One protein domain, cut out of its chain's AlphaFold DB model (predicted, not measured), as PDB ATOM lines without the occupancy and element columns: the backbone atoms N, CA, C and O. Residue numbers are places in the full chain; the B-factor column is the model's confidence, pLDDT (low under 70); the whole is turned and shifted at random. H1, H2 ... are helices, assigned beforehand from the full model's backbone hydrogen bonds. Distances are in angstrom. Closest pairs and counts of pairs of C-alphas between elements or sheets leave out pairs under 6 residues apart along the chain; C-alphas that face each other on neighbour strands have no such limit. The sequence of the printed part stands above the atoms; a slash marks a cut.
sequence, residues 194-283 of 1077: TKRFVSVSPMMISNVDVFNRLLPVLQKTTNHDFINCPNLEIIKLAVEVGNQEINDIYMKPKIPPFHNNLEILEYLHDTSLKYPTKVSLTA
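This is residues 194 to 283 of the 1077 residues of an uncharacterized protein of Tieghemostelium lacteum (UniProt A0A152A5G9). The chain winds in three stacked turns, each a short helix (H1, H3, H5) then a longer one (H2, H4, H6), the longer three side by side. Residues 246 to 247 and 279 to 280 pair briefly, parallel. The printed part, 90 residues, is all helix, compact: radius of gyration of the C-alphas 11.9 A, spans 33 by 27 by 21 A.

H1, residues 194 to 200, touches H2, residues 208 to 218, about perpendicular at 78 degrees; closest C-alphas Lys 195 and Val 217, 6.6 A. H2 touches H4, residues 232 to 240, the same way at a shallow 22 degrees; closest C-alphas Val 208 and Ile 234, 6.1 A. H3, residues 224 to 228, touches H5, residues 257 to 260; closest C-alphas Asn 228 and Phe 258, 6.2 A. H4 and H6, residues 262 to 274, only just touch, only at their ends, with 3 pairs of C-alphas within 8 A; closest Leu 232 and Ile 264, 5.5 A. Every O i to N i+4 pair is within hydrogen-bond range in H1, H4 and H6, 5 of 7 in H2, 0 of 1 in H3 with 1 of 2 O i to N i+3.

C-alpha 194 is at (-12.105, 26.880, 15.249), C-alpha 274 at (-13.063, 11.895, 41.465). H6 is 18.4 A long, H2 13.5 A.

The printed part has no cut. H4 to H5 is a long link. Residues 200 to 205 and 253 to 257 have pLDDT under 70.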
ATOM      1  N   THR A 194     -11.683  27.221  13.890       83.75
ATOM      2  CA  THR A 194     -12.105  26.880  15.249       83.75
ATOM      3  C   THR A 194     -10.978  26.252  16.061       83.75
ATOM      4  O   THR A 194     -10.887  26.503  17.262       83.75
ATOM      5  N   LYS A 195     -10.056  25.512  15.425       81.69
ATOM      6  CA  LYS A 195      -8.891  24.919  16.096       81.69
ATOM      7  C   LYS A 195      -7.937  26.011  16.571       81.69
ATOM      8  O   LYS A 195      -7.496  25.996  17.722       81.69
ATOM      9  N   ARG A 196      -7.646  26.985  15.703       79.12
ATOM     10  CA  ARG A 196      -6.802  28.135  16.048       79.12
ATOM     11  C   ARG A 196      -7.502  29.069  17.038       79.12
ATOM     12  O   ARG A 196      -6.865  29.487  18.000       79.12
ATOM     13  N   PHE A 197      -8.800  29.321  16.869       79.69
ATOM     14  CA  PHE A 197      -9.614  30.131  17.786       79.69
ATOM     15  C   PHE A 197      -9.539  29.611  19.223       79.69
ATOM     16  O   PHE A 197      -9.172  30.346  20.139       79.69
ATOM     17  N   VAL A 198      -9.797  28.312  19.396       78.06
ATOM     18  CA  VAL A 198      -9.726  27.627  20.688       78.06
ATOM     19  C   VAL A 198      -8.331  27.762  21.307       78.06
ATOM     20  O   VAL A 198      -8.222  28.069  22.491       78.06
ATOM     21  N   SER A 199      -7.260  27.609  20.519       72.44
ATOM     22  CA  SER A 199      -5.880  27.671  21.027       72.44
ATOM     23  C   SER A 199      -5.435  29.046  21.545       72.44
ATOM     24  O   SER A 199      -4.484  29.118  22.318       72.44
ATOM     25  N   VAL A 200      -6.089  30.136  21.124       69.56
ATOM     26  CA  VAL A 200      -5.626  31.503  21.416       69.56
ATOM     27  C   VAL A 200      -6.182  32.042  22.741       69.56
ATOM     28  O   VAL A 200      -5.458  32.781  23.412       69.56
ATOM     29  N   SER A 201      -7.412  31.699  23.166       64.75
ATOM     30  CA  SER A 201      -7.896  32.090  24.508       64.75
ATOM     31  C   SER A 201      -9.234  31.457  24.964       64.75
ATOM     32  O   SER A 201     -10.304  31.953  24.612       64.75
ATOM     33  N   PRO A 202      -9.224  30.444  25.849       56.97
ATOM     34  CA  PRO A 202     -10.422  29.935  26.542       56.97
ATOM     35  C   PRO A 202     -11.057  30.891  27.542       56.97
ATOM     36  O   PRO A 202     -12.257  30.807  27.782       56.97
ATOM     37  N   MET A 203     -10.273  31.809  28.120       53.06
ATOM     38  CA  MET A 203     -10.762  32.784  29.108       53.06
ATOM     39  C   MET A 203     -11.933  33.631  28.609       53.06
ATOM     40  O   MET A 203     -12.631  34.248  29.409       53.06
ATOM     41  N   MET A 204     -12.109  33.697  27.292       57.53
ATOM     42  CA  MET A 204     -13.046  34.588  26.629       57.53
ATOM     43  C   MET A 204     -14.291  33.874  26.098       57.53
ATOM     44  O   MET A 204     -15.211  34.536  25.625       57.53
ATOM     45  N   ILE A 205     -14.380  32.546  26.244       66.81
ATOM     46  CA  ILE A 205     -15.648  31.831  26.095       66.81
ATOM     47  C   ILE A 205     -16.331  31.871  27.464       66.81
ATOM     48  O   ILE A 205     -16.221  30.945  28.256       66.81
ATOM     49  N   SER A 206     -16.969  32.996  27.787       71.38
ATOM     50  CA  SER A 206     -17.834  33.120  28.970       71.38
ATOM     51  C   SER A 206     -19.284  32.719  28.675       71.38
ATOM     52  O   SER A 206     -20.077  32.551  29.602       71.38
ATOM     53  N   ASN A 207     -19.625  32.567  27.391       84.31
ATOM     54  CA  ASN A 207     -20.956  32.223  26.907       84.31
ATOM     55  C   ASN A 207     -21.071  30.716  26.611       84.31
ATOM     56  O   ASN A 207     -20.277  30.159  25.850       84.31
ATOM     57  N   VAL A 208     -22.073  30.076  27.215       86.75
ATOM     58  CA  VAL A 208     -22.293  28.622  27.164       86.75
ATOM     59  C   VAL A 208     -22.704  28.144  25.768       86.75
ATOM     60  O   VAL A 208     -22.264  27.081  25.336       86.75
ATOM     61  N   ASP A 209     -23.465  28.938  25.014       85.94
ATOM     62  CA  ASP A 209     -23.928  28.569  23.669       85.94
ATOM     63  C   ASP A 209     -22.766  28.500  22.672       85.94
ATOM     64  O   ASP A 209     -22.619  27.524  21.930       85.94
ATOM     65  N   VAL A 210     -21.874  29.496  22.723       85.75
ATOM     66  CA  VAL A 210     -20.627  29.508  21.939       85.75
ATOM     67  C   VAL A 210     -19.750  28.316  22.318       85.75
ATOM     68  O   VAL A 210     -19.184  27.657  21.443       85.75
ATOM     69  N   PHE A 211     -19.665  27.999  23.613       88.56
ATOM     70  CA  PHE A 211     -18.911  26.845  24.092       88.56
ATOM     71  C   PHE A 211     -19.468  25.520  23.561       88.56
ATOM     72  O   PHE A 211     -18.718  24.721  23.000       88.56
ATOM     73  N   ASN A 212     -20.781  25.311  23.665       88.44
ATOM     74  CA  ASN A 212     -21.464  24.123  23.151       88.44
ATOM     75  C   ASN A 212     -21.231  23.938  21.649       88.44
ATOM     76  O   ASN A 212     -21.025  22.816  21.184       88.44
ATOM     77  N   ARG A 213     -21.189  25.036  20.887       86.31
ATOM     78  CA  ARG A 213     -20.889  24.996  19.451       86.31
ATOM     79  C   ARG A 213     -19.447  24.577  19.160       86.31
ATOM     80  O   ARG A 213     -19.203  23.866  18.189       86.31
ATOM     81  N   LEU A 214     -18.501  24.975  20.011       88.31
ATOM     82  CA  LEU A 214     -17.078  24.630  19.902       88.31
ATOM     83  C   LEU A 214     -16.724  23.264  20.517       88.31
ATOM     84  O   LEU A 214     -15.634  22.743  20.264       88.31
ATOM     85  N   LEU A 215     -17.633  22.654  21.280       87.25
ATOM     86  CA  LEU A 215     -17.410  21.407  22.015       87.25
ATOM     87  C   LEU A 215     -16.879  20.242  21.150       87.25
ATOM     88  O   LEU A 215     -15.919  19.600  21.579       87.25
ATOM     89  N   PRO A 216     -17.374  19.988  19.917       88.69
ATOM     90  CA  PRO A 216     -16.844  18.912  19.070       88.69
ATOM     91  C   PRO A 216     -15.384  19.123  18.633       88.69
ATOM     92  O   PRO A 216     -14.665  18.162  18.349       88.69
ATOM     93  N   VAL A 217     -14.940  20.382  18.549       86.75
ATOM     94  CA  VAL A 217     -13.553  20.754  18.215       86.75
ATOM     95  C   VAL A 217     -12.675  20.625  19.454       86.75
ATOM     96  O   VAL A 217     -11.572  20.074  19.389       86.75
ATOM     97  N   LEU A 218     -13.194  21.069  20.599       84.00
ATOM     98  CA  LEU A 218     -12.547  20.939  21.897       84.00
ATOM     99  C   LEU A 218     -12.282  19.478  22.253       84.00
ATOM    100  O   LEU A 218     -11.161  19.151  22.600       84.00
ATOM    101  N   GLN A 219     -13.222  18.561  22.020       87.88
ATOM    102  CA  GLN A 219     -13.011  17.120  22.246       87.88
ATOM    103  C   GLN A 219     -11.804  16.523  21.496       87.88
ATOM    104  O   GLN A 219     -11.303  15.466  21.873       87.88
ATOM    105  N   LYS A 220     -11.329  17.183  20.431       88.06
ATOM    106  CA  LYS A 220     -10.180  16.754  19.617       88.06
ATOM    107  C   LYS A 220      -8.891  17.519  19.930       88.06
ATOM    108  O   LYS A 220      -7.868  17.257  19.298       88.06
ATOM    109  N   THR A 221      -8.928  18.492  20.839       84.06
ATOM    110  CA  THR A 221      -7.798  19.375  21.157       84.06
ATOM    111  C   THR A 221      -7.603  19.473  22.665       84.06
ATOM    112  O   THR A 221      -8.566  19.536  23.414       84.06
ATOM    113  N   THR A 222      -6.359  19.481  23.135       81.25
ATOM    114  CA  THR A 222      -6.061  19.733  24.550       81.25
ATOM    115  C   THR A 222      -5.856  21.223  24.751       81.25
ATOM    116  O   THR A 222      -4.988  21.822  24.110       81.25
ATOM    117  N   ASN A 223      -6.643  21.827  25.636       81.38
ATOM    118  CA  ASN A 223      -6.501  23.230  25.975       81.38
ATOM    119  C   ASN A 223      -6.334  23.423  27.478       81.38
ATOM    120  O   ASN A 223      -7.230  23.150  28.270       81.38
ATOM    121  N   HIS A 224      -5.172  23.932  27.859       82.19
ATOM    122  CA  HIS A 224      -4.775  24.049  29.255       82.19
ATOM    123  C   HIS A 224      -5.289  25.322  29.941       82.19
ATOM    124  O   HIS A 224      -5.244  25.439  31.163       82.19
ATOM    125  N   ASP A 225      -5.810  26.282  29.176       82.31
ATOM    126  CA  ASP A 225      -6.201  27.591  29.702       82.31
ATOM    127  C   ASP A 225      -7.590  27.591  30.382       82.31
ATOM    128  O   ASP A 225      -7.978  28.613  30.958       82.31
ATOM    129  N   PHE A 226      -8.332  26.471  30.369       84.38
ATOM    130  CA  PHE A 226      -9.673  26.358  30.974       84.38
ATOM    131  C   PHE A 226      -9.713  26.618  32.477       84.38
ATOM    132  O   PHE A 226     -10.736  27.075  32.982       84.38
ATOM    133  N   ILE A 227      -8.595  26.419  33.180       82.88
ATOM    134  CA  ILE A 227      -8.482  26.744  34.607       82.88
ATOM    135  C   ILE A 227      -8.736  28.228  34.910       82.88
ATOM    136  O   ILE A 227      -9.077  28.594  36.031       82.88
ATOM    137  N   ASN A 228      -8.593  29.089  33.899       81.56
ATOM    138  CA  ASN A 228      -8.821  30.522  34.006       81.56
ATOM    139  C   ASN A 228     -10.229  30.936  33.512       81.56
ATOM    140  O   ASN A 228     -10.456  32.123  33.284       81.56
ATOM    141  N   CYS A 229     -11.173  30.012  33.287       84.19
ATOM    142  CA  CYS A 229     -12.541  30.346  32.864       84.19
ATOM    143  C   CYS A 229     -13.385  30.856  34.058       84.19
ATOM    144  O   CYS A 229     -13.363  30.236  35.118       84.19
ATOM    145  N   PRO A 230     -14.140  31.965  33.927       84.81
ATOM    146  CA  PRO A 230     -14.993  32.477  35.007       84.81
ATOM    147  C   PRO A 230     -16.355  31.773  35.132       84.81
ATOM    148  O   PRO A 230     -17.101  32.083  36.056       84.81
ATOM    149  N   ASN A 231     -16.723  30.885  34.201       89.25
ATOM    150  CA  ASN A 231     -18.052  30.270  34.143       89.25
ATOM    151  C   ASN A 231     -17.991  28.782  34.539       89.25
ATOM    152  O   ASN A 231     -17.401  27.965  33.829       89.25
ATOM    153  N   LEU A 232     -18.639  28.432  35.656       91.50
ATOM    154  CA  LEU A 232     -18.691  27.069  36.193       91.50
ATOM    155  C   LEU A 232     -19.309  26.059  35.214       91.50
ATOM    156  O   LEU A 232     -18.833  24.931  35.117       91.50
ATOM    157  N   GLU A 233     -20.358  26.442  34.487       91.75
ATOM    158  CA  GLU A 233     -21.040  25.548  33.545       91.75
ATOM    159  C   GLU A 233     -20.120  25.159  32.385       91.75
ATOM    160  O   GLU A 233     -20.066  23.999  31.981       91.75
ATOM    161  N   ILE A 234     -19.303  26.102  31.914       90.50
ATOM    162  CA  ILE A 234     -18.308  25.849  30.868       90.50
ATOM    163  C   ILE A 234     -17.204  24.926  31.376       90.50
ATOM    164  O   ILE A 234     -16.802  24.008  30.665       90.50
ATOM    165  N   ILE A 235     -16.742  25.121  32.613       90.44
ATOM    166  CA  ILE A 235     -15.760  24.231  33.244       90.44
ATOM    167  C   ILE A 235     -16.324  22.810  33.367       90.44
ATOM    168  O   ILE A 235     -15.648  21.856  32.980       90.44
ATOM    169  N   LYS A 236     -17.576  22.669  33.823       93.12
ATOM    170  CA  LYS A 236     -18.282  21.381  33.888       93.12
ATOM    171  C   LYS A 236     -18.324  20.703  32.525       93.12
ATOM    172  O   LYS A 236     -17.853  19.579  32.376       93.12
ATOM    173  N   LEU A 237     -18.804  21.414  31.505       92.06
ATOM    174  CA  LEU A 237     -18.892  20.890  30.143       92.06
ATOM    175  C   LEU A 237     -17.510  20.537  29.571       92.06
ATOM    176  O   LEU A 237     -17.371  19.503  28.918       92.06
ATOM    177  N   ALA A 238     -16.476  21.338  29.838       89.56
ATOM    178  CA  ALA A 238     -15.109  21.079  29.387       89.56
ATOM    179  C   ALA A 238     -14.537  19.779  29.976       89.56
ATOM    180  O   ALA A 238     -13.936  18.990  29.242       89.56
ATOM    181  N   VAL A 239     -14.743  19.527  31.271       91.06
ATOM    182  CA  VAL A 239     -14.206  18.340  31.957       91.06
ATOM    183  C   VAL A 239     -15.039  17.089  31.677       91.06
ATOM    184  O   VAL A 239     -14.495  16.022  31.354       91.06
ATOM    185  N   GLU A 240     -16.361  17.206  31.803       91.94
ATOM    186  CA  GLU A 240     -17.288  16.073  31.748       91.94
ATOM    187  C   GLU A 240     -17.532  15.615  30.311       91.94
ATOM    188  O   GLU A 240     -17.502  14.414  30.040       91.94
ATOM    189  N   VAL A 241     -17.704  16.560  29.380       90.19
ATOM    190  CA  VAL A 241     -18.071  16.275  27.983       90.19
ATOM    191  C   VAL A 241     -16.908  16.524  27.024       90.19
ATOM    192  O   VAL A 241     -16.696  15.755  26.085       90.19
ATOM    193  N   GLY A 242     -16.134  17.585  27.253       83.25
ATOM    194  CA  GLY A 242     -15.006  17.997  26.414       83.25
ATOM    195  C   GLY A 242     -13.725  17.188  26.626       83.25
ATOM    196  O   GLY A 242     -12.792  17.330  25.837       83.25
ATOM    197  N   ASN A 243     -13.677  16.355  27.674       86.75
ATOM    198  CA  ASN A 243     -12.512  15.568  28.089       86.75
ATOM    199  C   ASN A 243     -11.219  16.400  28.233       86.75
ATOM    200  O   ASN A 243     -10.127  15.909  27.949       86.75
ATOM    201  N   GLN A 244     -11.350  17.668  28.630       89.69
ATOM    202  CA  GLN A 244     -10.223  18.579  28.818       89.69
ATOM    203  C   GLN A 244      -9.508  18.304  30.140       89.69
ATOM    204  O   GLN A 244     -10.152  18.016  31.150       89.69
ATOM    205  N   GLU A 245      -8.180  18.433  30.132       90.94
ATOM    206  CA  GLU A 245      -7.366  18.397  31.346       90.94
ATOM    207  C   GLU A 245      -7.230  19.812  31.925       90.94
ATOM    208  O   GLU A 245      -6.761  20.734  31.252       90.94
ATOM    209  N   ILE A 246      -7.619  19.978  33.186       88.56
ATOM    210  CA  ILE A 246      -7.464  21.205  33.964       88.56
ATOM    211  C   ILE A 246      -6.337  20.983  34.967       88.56
ATOM    212  O   ILE A 246      -6.453  20.168  35.877       88.56
ATOM    213  N   ASN A 247      -5.240  21.717  34.814       89.00
ATOM    214  CA  ASN A 247      -4.056  21.552  35.649       89.00
ATOM    215  C   ASN A 247      -3.548  22.922  36.115       89.00
ATOM    216  O   ASN A 247      -3.376  23.843  35.310       89.00
ATOM    217  N   ASP A 248      -3.342  23.071  37.422       86.44
ATOM    218  CA  ASP A 248      -2.999  24.349  38.053       86.44
ATOM    219  C   ASP A 248      -1.605  24.884  37.730       86.44
ATOM    220  O   ASP A 248      -1.354  26.080  37.892       86.44
ATOM    221  N   ILE A 249      -0.744  24.065  37.122       84.38
ATOM    222  CA  ILE A 249       0.518  24.510  36.513       84.38
ATOM    223  C   ILE A 249       0.271  25.571  35.422       84.38
ATOM    224  O   ILE A 249       1.126  26.429  35.192       84.38
ATOM    225  N   TYR A 250      -0.901  25.557  34.779       82.88
ATOM    226  CA  TYR A 250      -1.271  26.492  33.711       82.88
ATOM    227  C   TYR A 250      -2.047  27.730  34.198       82.88
ATOM    228  O   TYR A 250      -2.484  28.553  33.386       82.88
ATOM    229  N   MET A 251      -2.207  27.912  35.514       79.44
ATOM    230  CA  MET A 251      -2.737  29.165  36.060       79.44
ATOM    231  C   MET A 251      -1.824  30.344  35.707       79.44
ATOM    232  O   MET A 251      -0.596  30.273  35.824       79.44
ATOM    233  N   LYS A 252      -2.424  31.460  35.281       75.06
ATOM    234  CA  LYS A 252      -1.680  32.658  34.863       75.06
ATOM    235  C   LYS A 252      -1.486  33.628  36.049       75.06
ATOM    236  O   LYS A 252      -2.472  34.023  36.664       75.06
ATOM    237  N   PRO A 253      -0.264  34.147  36.302       61.78
ATOM    238  CA  PRO A 253       0.110  34.939  37.495       61.78
ATOM    239  C   PRO A 253      -0.563  36.311  37.677       61.78
ATOM    240  O   PRO A 253      -0.177  37.067  38.563       61.78
ATOM    241  N   LYS A 254      -1.521  36.687  36.826       67.69
ATOM    242  CA  LYS A 254      -2.206  37.993  36.868       67.69
ATOM    243  C   LYS A 254      -3.727  37.890  36.859       67.69
ATOM    244  O   LYS A 254      -4.403  38.913  36.774       67.69
ATOM    245  N   ILE A 255      -4.253  36.673  36.869       67.75
ATOM    246  CA  ILE A 255      -5.684  36.412  36.898       67.75
ATOM    247  C   ILE A 255      -5.965  35.835  38.282       67.75
ATOM    248  O   ILE A 255      -5.278  34.886  38.667       67.75
ATOM    249  N   PRO A 256      -6.913  36.405  39.050       65.38
ATOM    250  CA  PRO A 256      -7.308  35.814  40.318       65.38
ATOM    251  C   PRO A 256      -7.703  34.360  40.054       65.38
ATOM    252  O   PRO A 256      -8.518  34.133  39.153       65.38
ATOM    253  N   PRO A 257      -7.128  33.373  40.763       64.38
ATOM    254  CA  PRO A 257      -7.512  31.992  40.548       64.38
ATOM    255  C   PRO A 257      -9.019  31.865  40.742       64.38
ATOM    256  O   PRO A 257      -9.603  32.445  41.663       64.38
ATOM    257  N   PHE A 258      -9.643  31.179  39.787       70.88
ATOM    258  CA  PHE A 258     -11.087  30.962  39.741       70.88
ATOM    259  C   PHE A 258     -11.924  32.253  39.725       70.88
ATOM    260  O   PHE A 258     -13.103  32.218  40.053       70.88
ATOM    261  N   HIS A 259     -11.336  33.406  39.367       73.19
ATOM    262  CA  HIS A 259     -11.999  34.723  39.373       73.19
ATOM    263  C   HIS A 259     -12.656  35.084  40.714       73.19
ATOM    264  O   HIS A 259     -13.661  35.790  40.737       73.19
ATOM    265  N   ASN A 260     -12.086  34.618  41.832       75.44
ATOM    266  CA  ASN A 260     -12.677  34.722  43.173       75.44
ATOM    267  C   ASN A 260     -14.038  34.012  43.340       75.44
ATOM    268  O   ASN A 260     -14.798  34.361  44.241       75.44
ATOM    269  N   ASN A 261     -14.349  33.015  42.511       86.25
ATOM    270  CA  ASN A 261     -15.561  32.212  42.629       86.25
ATOM    271  C   ASN A 261     -15.277  30.902  43.389       86.25
ATOM    272  O   ASN A 261     -14.620  30.001  42.861       86.25
ATOM    273  N   LEU A 262     -15.781  30.802  44.625       90.12
ATOM    274  CA  LEU A 262     -15.616  29.622  45.478       90.12
ATOM    275  C   LEU A 262     -16.268  28.369  44.872       90.12
ATOM    276  O   LEU A 262     -15.663  27.303  44.925       90.12
ATOM    277  N   GLU A 263     -17.425  28.497  44.215       92.00
ATOM    278  CA  GLU A 263     -18.146  27.359  43.622       92.00
ATOM    279  C   GLU A 263     -17.324  26.663  42.524       92.00
ATOM    280  O   GLU A 263     -17.391  25.445  42.351       92.00
ATOM    281  N   ILE A 264     -16.516  27.428  41.778       91.50
ATOM    282  CA  ILE A 264     -15.602  26.877  40.767       91.50
ATOM    283  C   ILE A 264     -14.495  26.063  41.426       91.50
ATOM    284  O   ILE A 264     -14.179  24.968  40.958       91.50
ATOM    285  N   LEU A 265     -13.910  26.584  42.503       92.56
ATOM    286  CA  LEU A 265     -12.875  25.877  43.243       92.56
ATOM    287  C   LEU A 265     -13.427  24.605  43.898       92.56
ATOM    288  O   LEU A 265     -12.798  23.560  43.774       92.56
ATOM    289  N   GLU A 266     -14.595  24.679  44.537       93.75
ATOM    290  CA  GLU A 266     -15.276  23.523  45.132       93.75
ATOM    291  C   GLU A 266     -15.505  22.428  44.091       93.75
ATOM    292  O   GLU A 266     -15.082  21.287  44.278       93.75
ATOM    293  N   TYR A 267     -16.071  22.795  42.936       95.00
ATOM    294  CA  TYR A 267     -16.276  21.852  41.843       95.00
ATOM    295  C   TYR A 267     -14.963  21.237  41.352       95.00
ATOM    296  O   TYR A 267     -14.884  20.021  41.185       95.00
ATOM    297  N   LEU A 268     -13.931  22.046  41.100       92.94
ATOM    298  CA  LEU A 268     -12.649  21.544  40.603       92.94
ATOM    299  C   LEU A 268     -11.947  20.657  41.635       92.94
ATOM    300  O   LEU A 268     -11.351  19.654  41.249       92.94
ATOM    301  N   HIS A 269     -12.051  20.976  42.923       93.38
ATOM    302  CA  HIS A 269     -11.520  20.156  44.006       93.38
ATOM    303  C   HIS A 269     -12.237  18.802  44.080       93.38
ATOM    304  O   HIS A 269     -11.581  17.767  43.949       93.38
ATOM    305  N   ASP A 270     -13.568  18.782  44.148       94.06
ATOM    306  CA  ASP A 270     -14.357  17.539  44.162       94.06
ATOM    307  C   ASP A 270     -14.102  16.690  42.906       94.06
ATOM    308  O   ASP A 270     -13.958  15.464  42.956       94.06
ATOM    309  N   THR A 271     -13.980  17.358  41.759       93.50
ATOM    310  CA  THR A 271     -13.672  16.724  40.477       93.50
ATOM    311  C   THR A 271     -12.246  16.181  40.441       93.50
ATOM    312  O   THR A 271     -12.040  15.110  39.880       93.50
ATOM    313  N   SER A 272     -11.272  16.850  41.063       93.75
ATOM    314  CA  SER A 272      -9.889  16.360  41.169       93.75
ATOM    315  C   SER A 272      -9.790  15.089  42.008       93.75
ATOM    316  O   SER A 272      -9.047  14.175  41.655       93.75
ATOM    317  N   LEU A 273     -10.611  14.971  43.056       91.56
ATOM    318  CA  LEU A 273     -10.699  13.759  43.871       91.56
ATOM    319  C   LEU A 273     -11.333  12.601  43.090       91.56
ATOM    320  O   LEU A 273     -10.907  11.453  43.211       91.56
ATOM    321  N   LYS A 274     -12.342  12.897  42.263       93.94
ATOM    322  CA  LYS A 274     -13.063  11.895  41.465       93.94
ATOM    323  C   LYS A 274     -12.315  11.480  40.192       93.94
ATOM    324  O   LYS A 274     -12.392  10.322  39.785       93.94
ATOM    325  N   TYR A 275     -11.609  12.413  39.556       91.81
ATOM    326  CA  TYR A 275     -10.936  12.265  38.263       91.81
ATOM    327  C   TYR A 275      -9.543  12.929  38.278       91.81
ATOM    328  O   TYR A 275      -9.315  13.910  37.563       91.81
ATOM    329  N   PRO A 276      -8.573  12.380  39.030       89.00
ATOM    330  CA  PRO A 276      -7.264  13.014  39.242       89.00
ATOM    331  C   PRO A 276      -6.415  13.143  37.969       89.00
ATOM    332  O   PRO A 276      -5.508  13.964  37.905       89.00
ATOM    333  N   THR A 277      -6.703  12.350  36.932       86.50
ATOM    334  CA  THR A 277      -6.050  12.454  35.617       86.50
ATOM    335  C   THR A 277      -6.636  13.554  34.731       86.50
ATOM    336  O   THR A 277      -6.046  13.873  33.704       86.50
ATOM    337  N   LYS A 278      -7.800  14.111  35.094       89.12
ATOM    338  CA  LYS A 278      -8.471  15.193  34.359       89.12
ATOM    339  C   LYS A 278      -8.356  16.531  35.061       89.12
ATOM    340  O   LYS A 278      -8.236  17.544  34.386       89.12
ATOM    341  N   VAL A 279      -8.434  16.552  36.388       92.56
ATOM    342  CA  VAL A 279      -8.269  17.778  37.165       92.56
ATOM    343  C   VAL A 279      -7.157  17.565  38.176       92.56
ATOM    344  O   VAL A 279      -7.281  16.735  39.071       92.56
ATOM    345  N   SER A 280      -6.071  18.320  38.025       90.31
ATOM    346  CA  SER A 280      -4.948  18.334  38.954       90.31
ATOM    347  C   SER A 280      -4.866  19.710  39.601       90.31
ATOM    348  O   SER A 280      -4.429  20.685  38.985       90.31
ATOM    349  N   LEU A 281      -5.338  19.786  40.844       89.44
ATOM    350  CA  LEU A 281      -5.084  20.919  41.720       89.44
ATOM    351  C   LEU A 281      -3.975  20.509  42.683       89.44
ATOM    352  O   LEU A 281      -4.128  19.591  43.486       89.44
ATOM    353  N   THR A 282      -2.842  21.177  42.575       86.56
ATOM    354  CA  THR A 282      -1.706  21.029  43.468       86.56
ATOM    355  C   THR A 282      -1.657  22.219  44.416       86.56
ATOM    356  O   THR A 282      -2.534  23.086  44.476       86.56
ATOM    357  N   ALA A 283      -0.586  22.291  45.187       82.50
ATOM    358  CA  ALA A 283      -0.385  23.396  46.094       82.50
ATOM    359  C   ALA A 283      -0.088  24.730  45.341       82.50
ATOM    360  O   ALA A 283      -0.221  25.819  45.911       82.50
TER     361      ALA A 283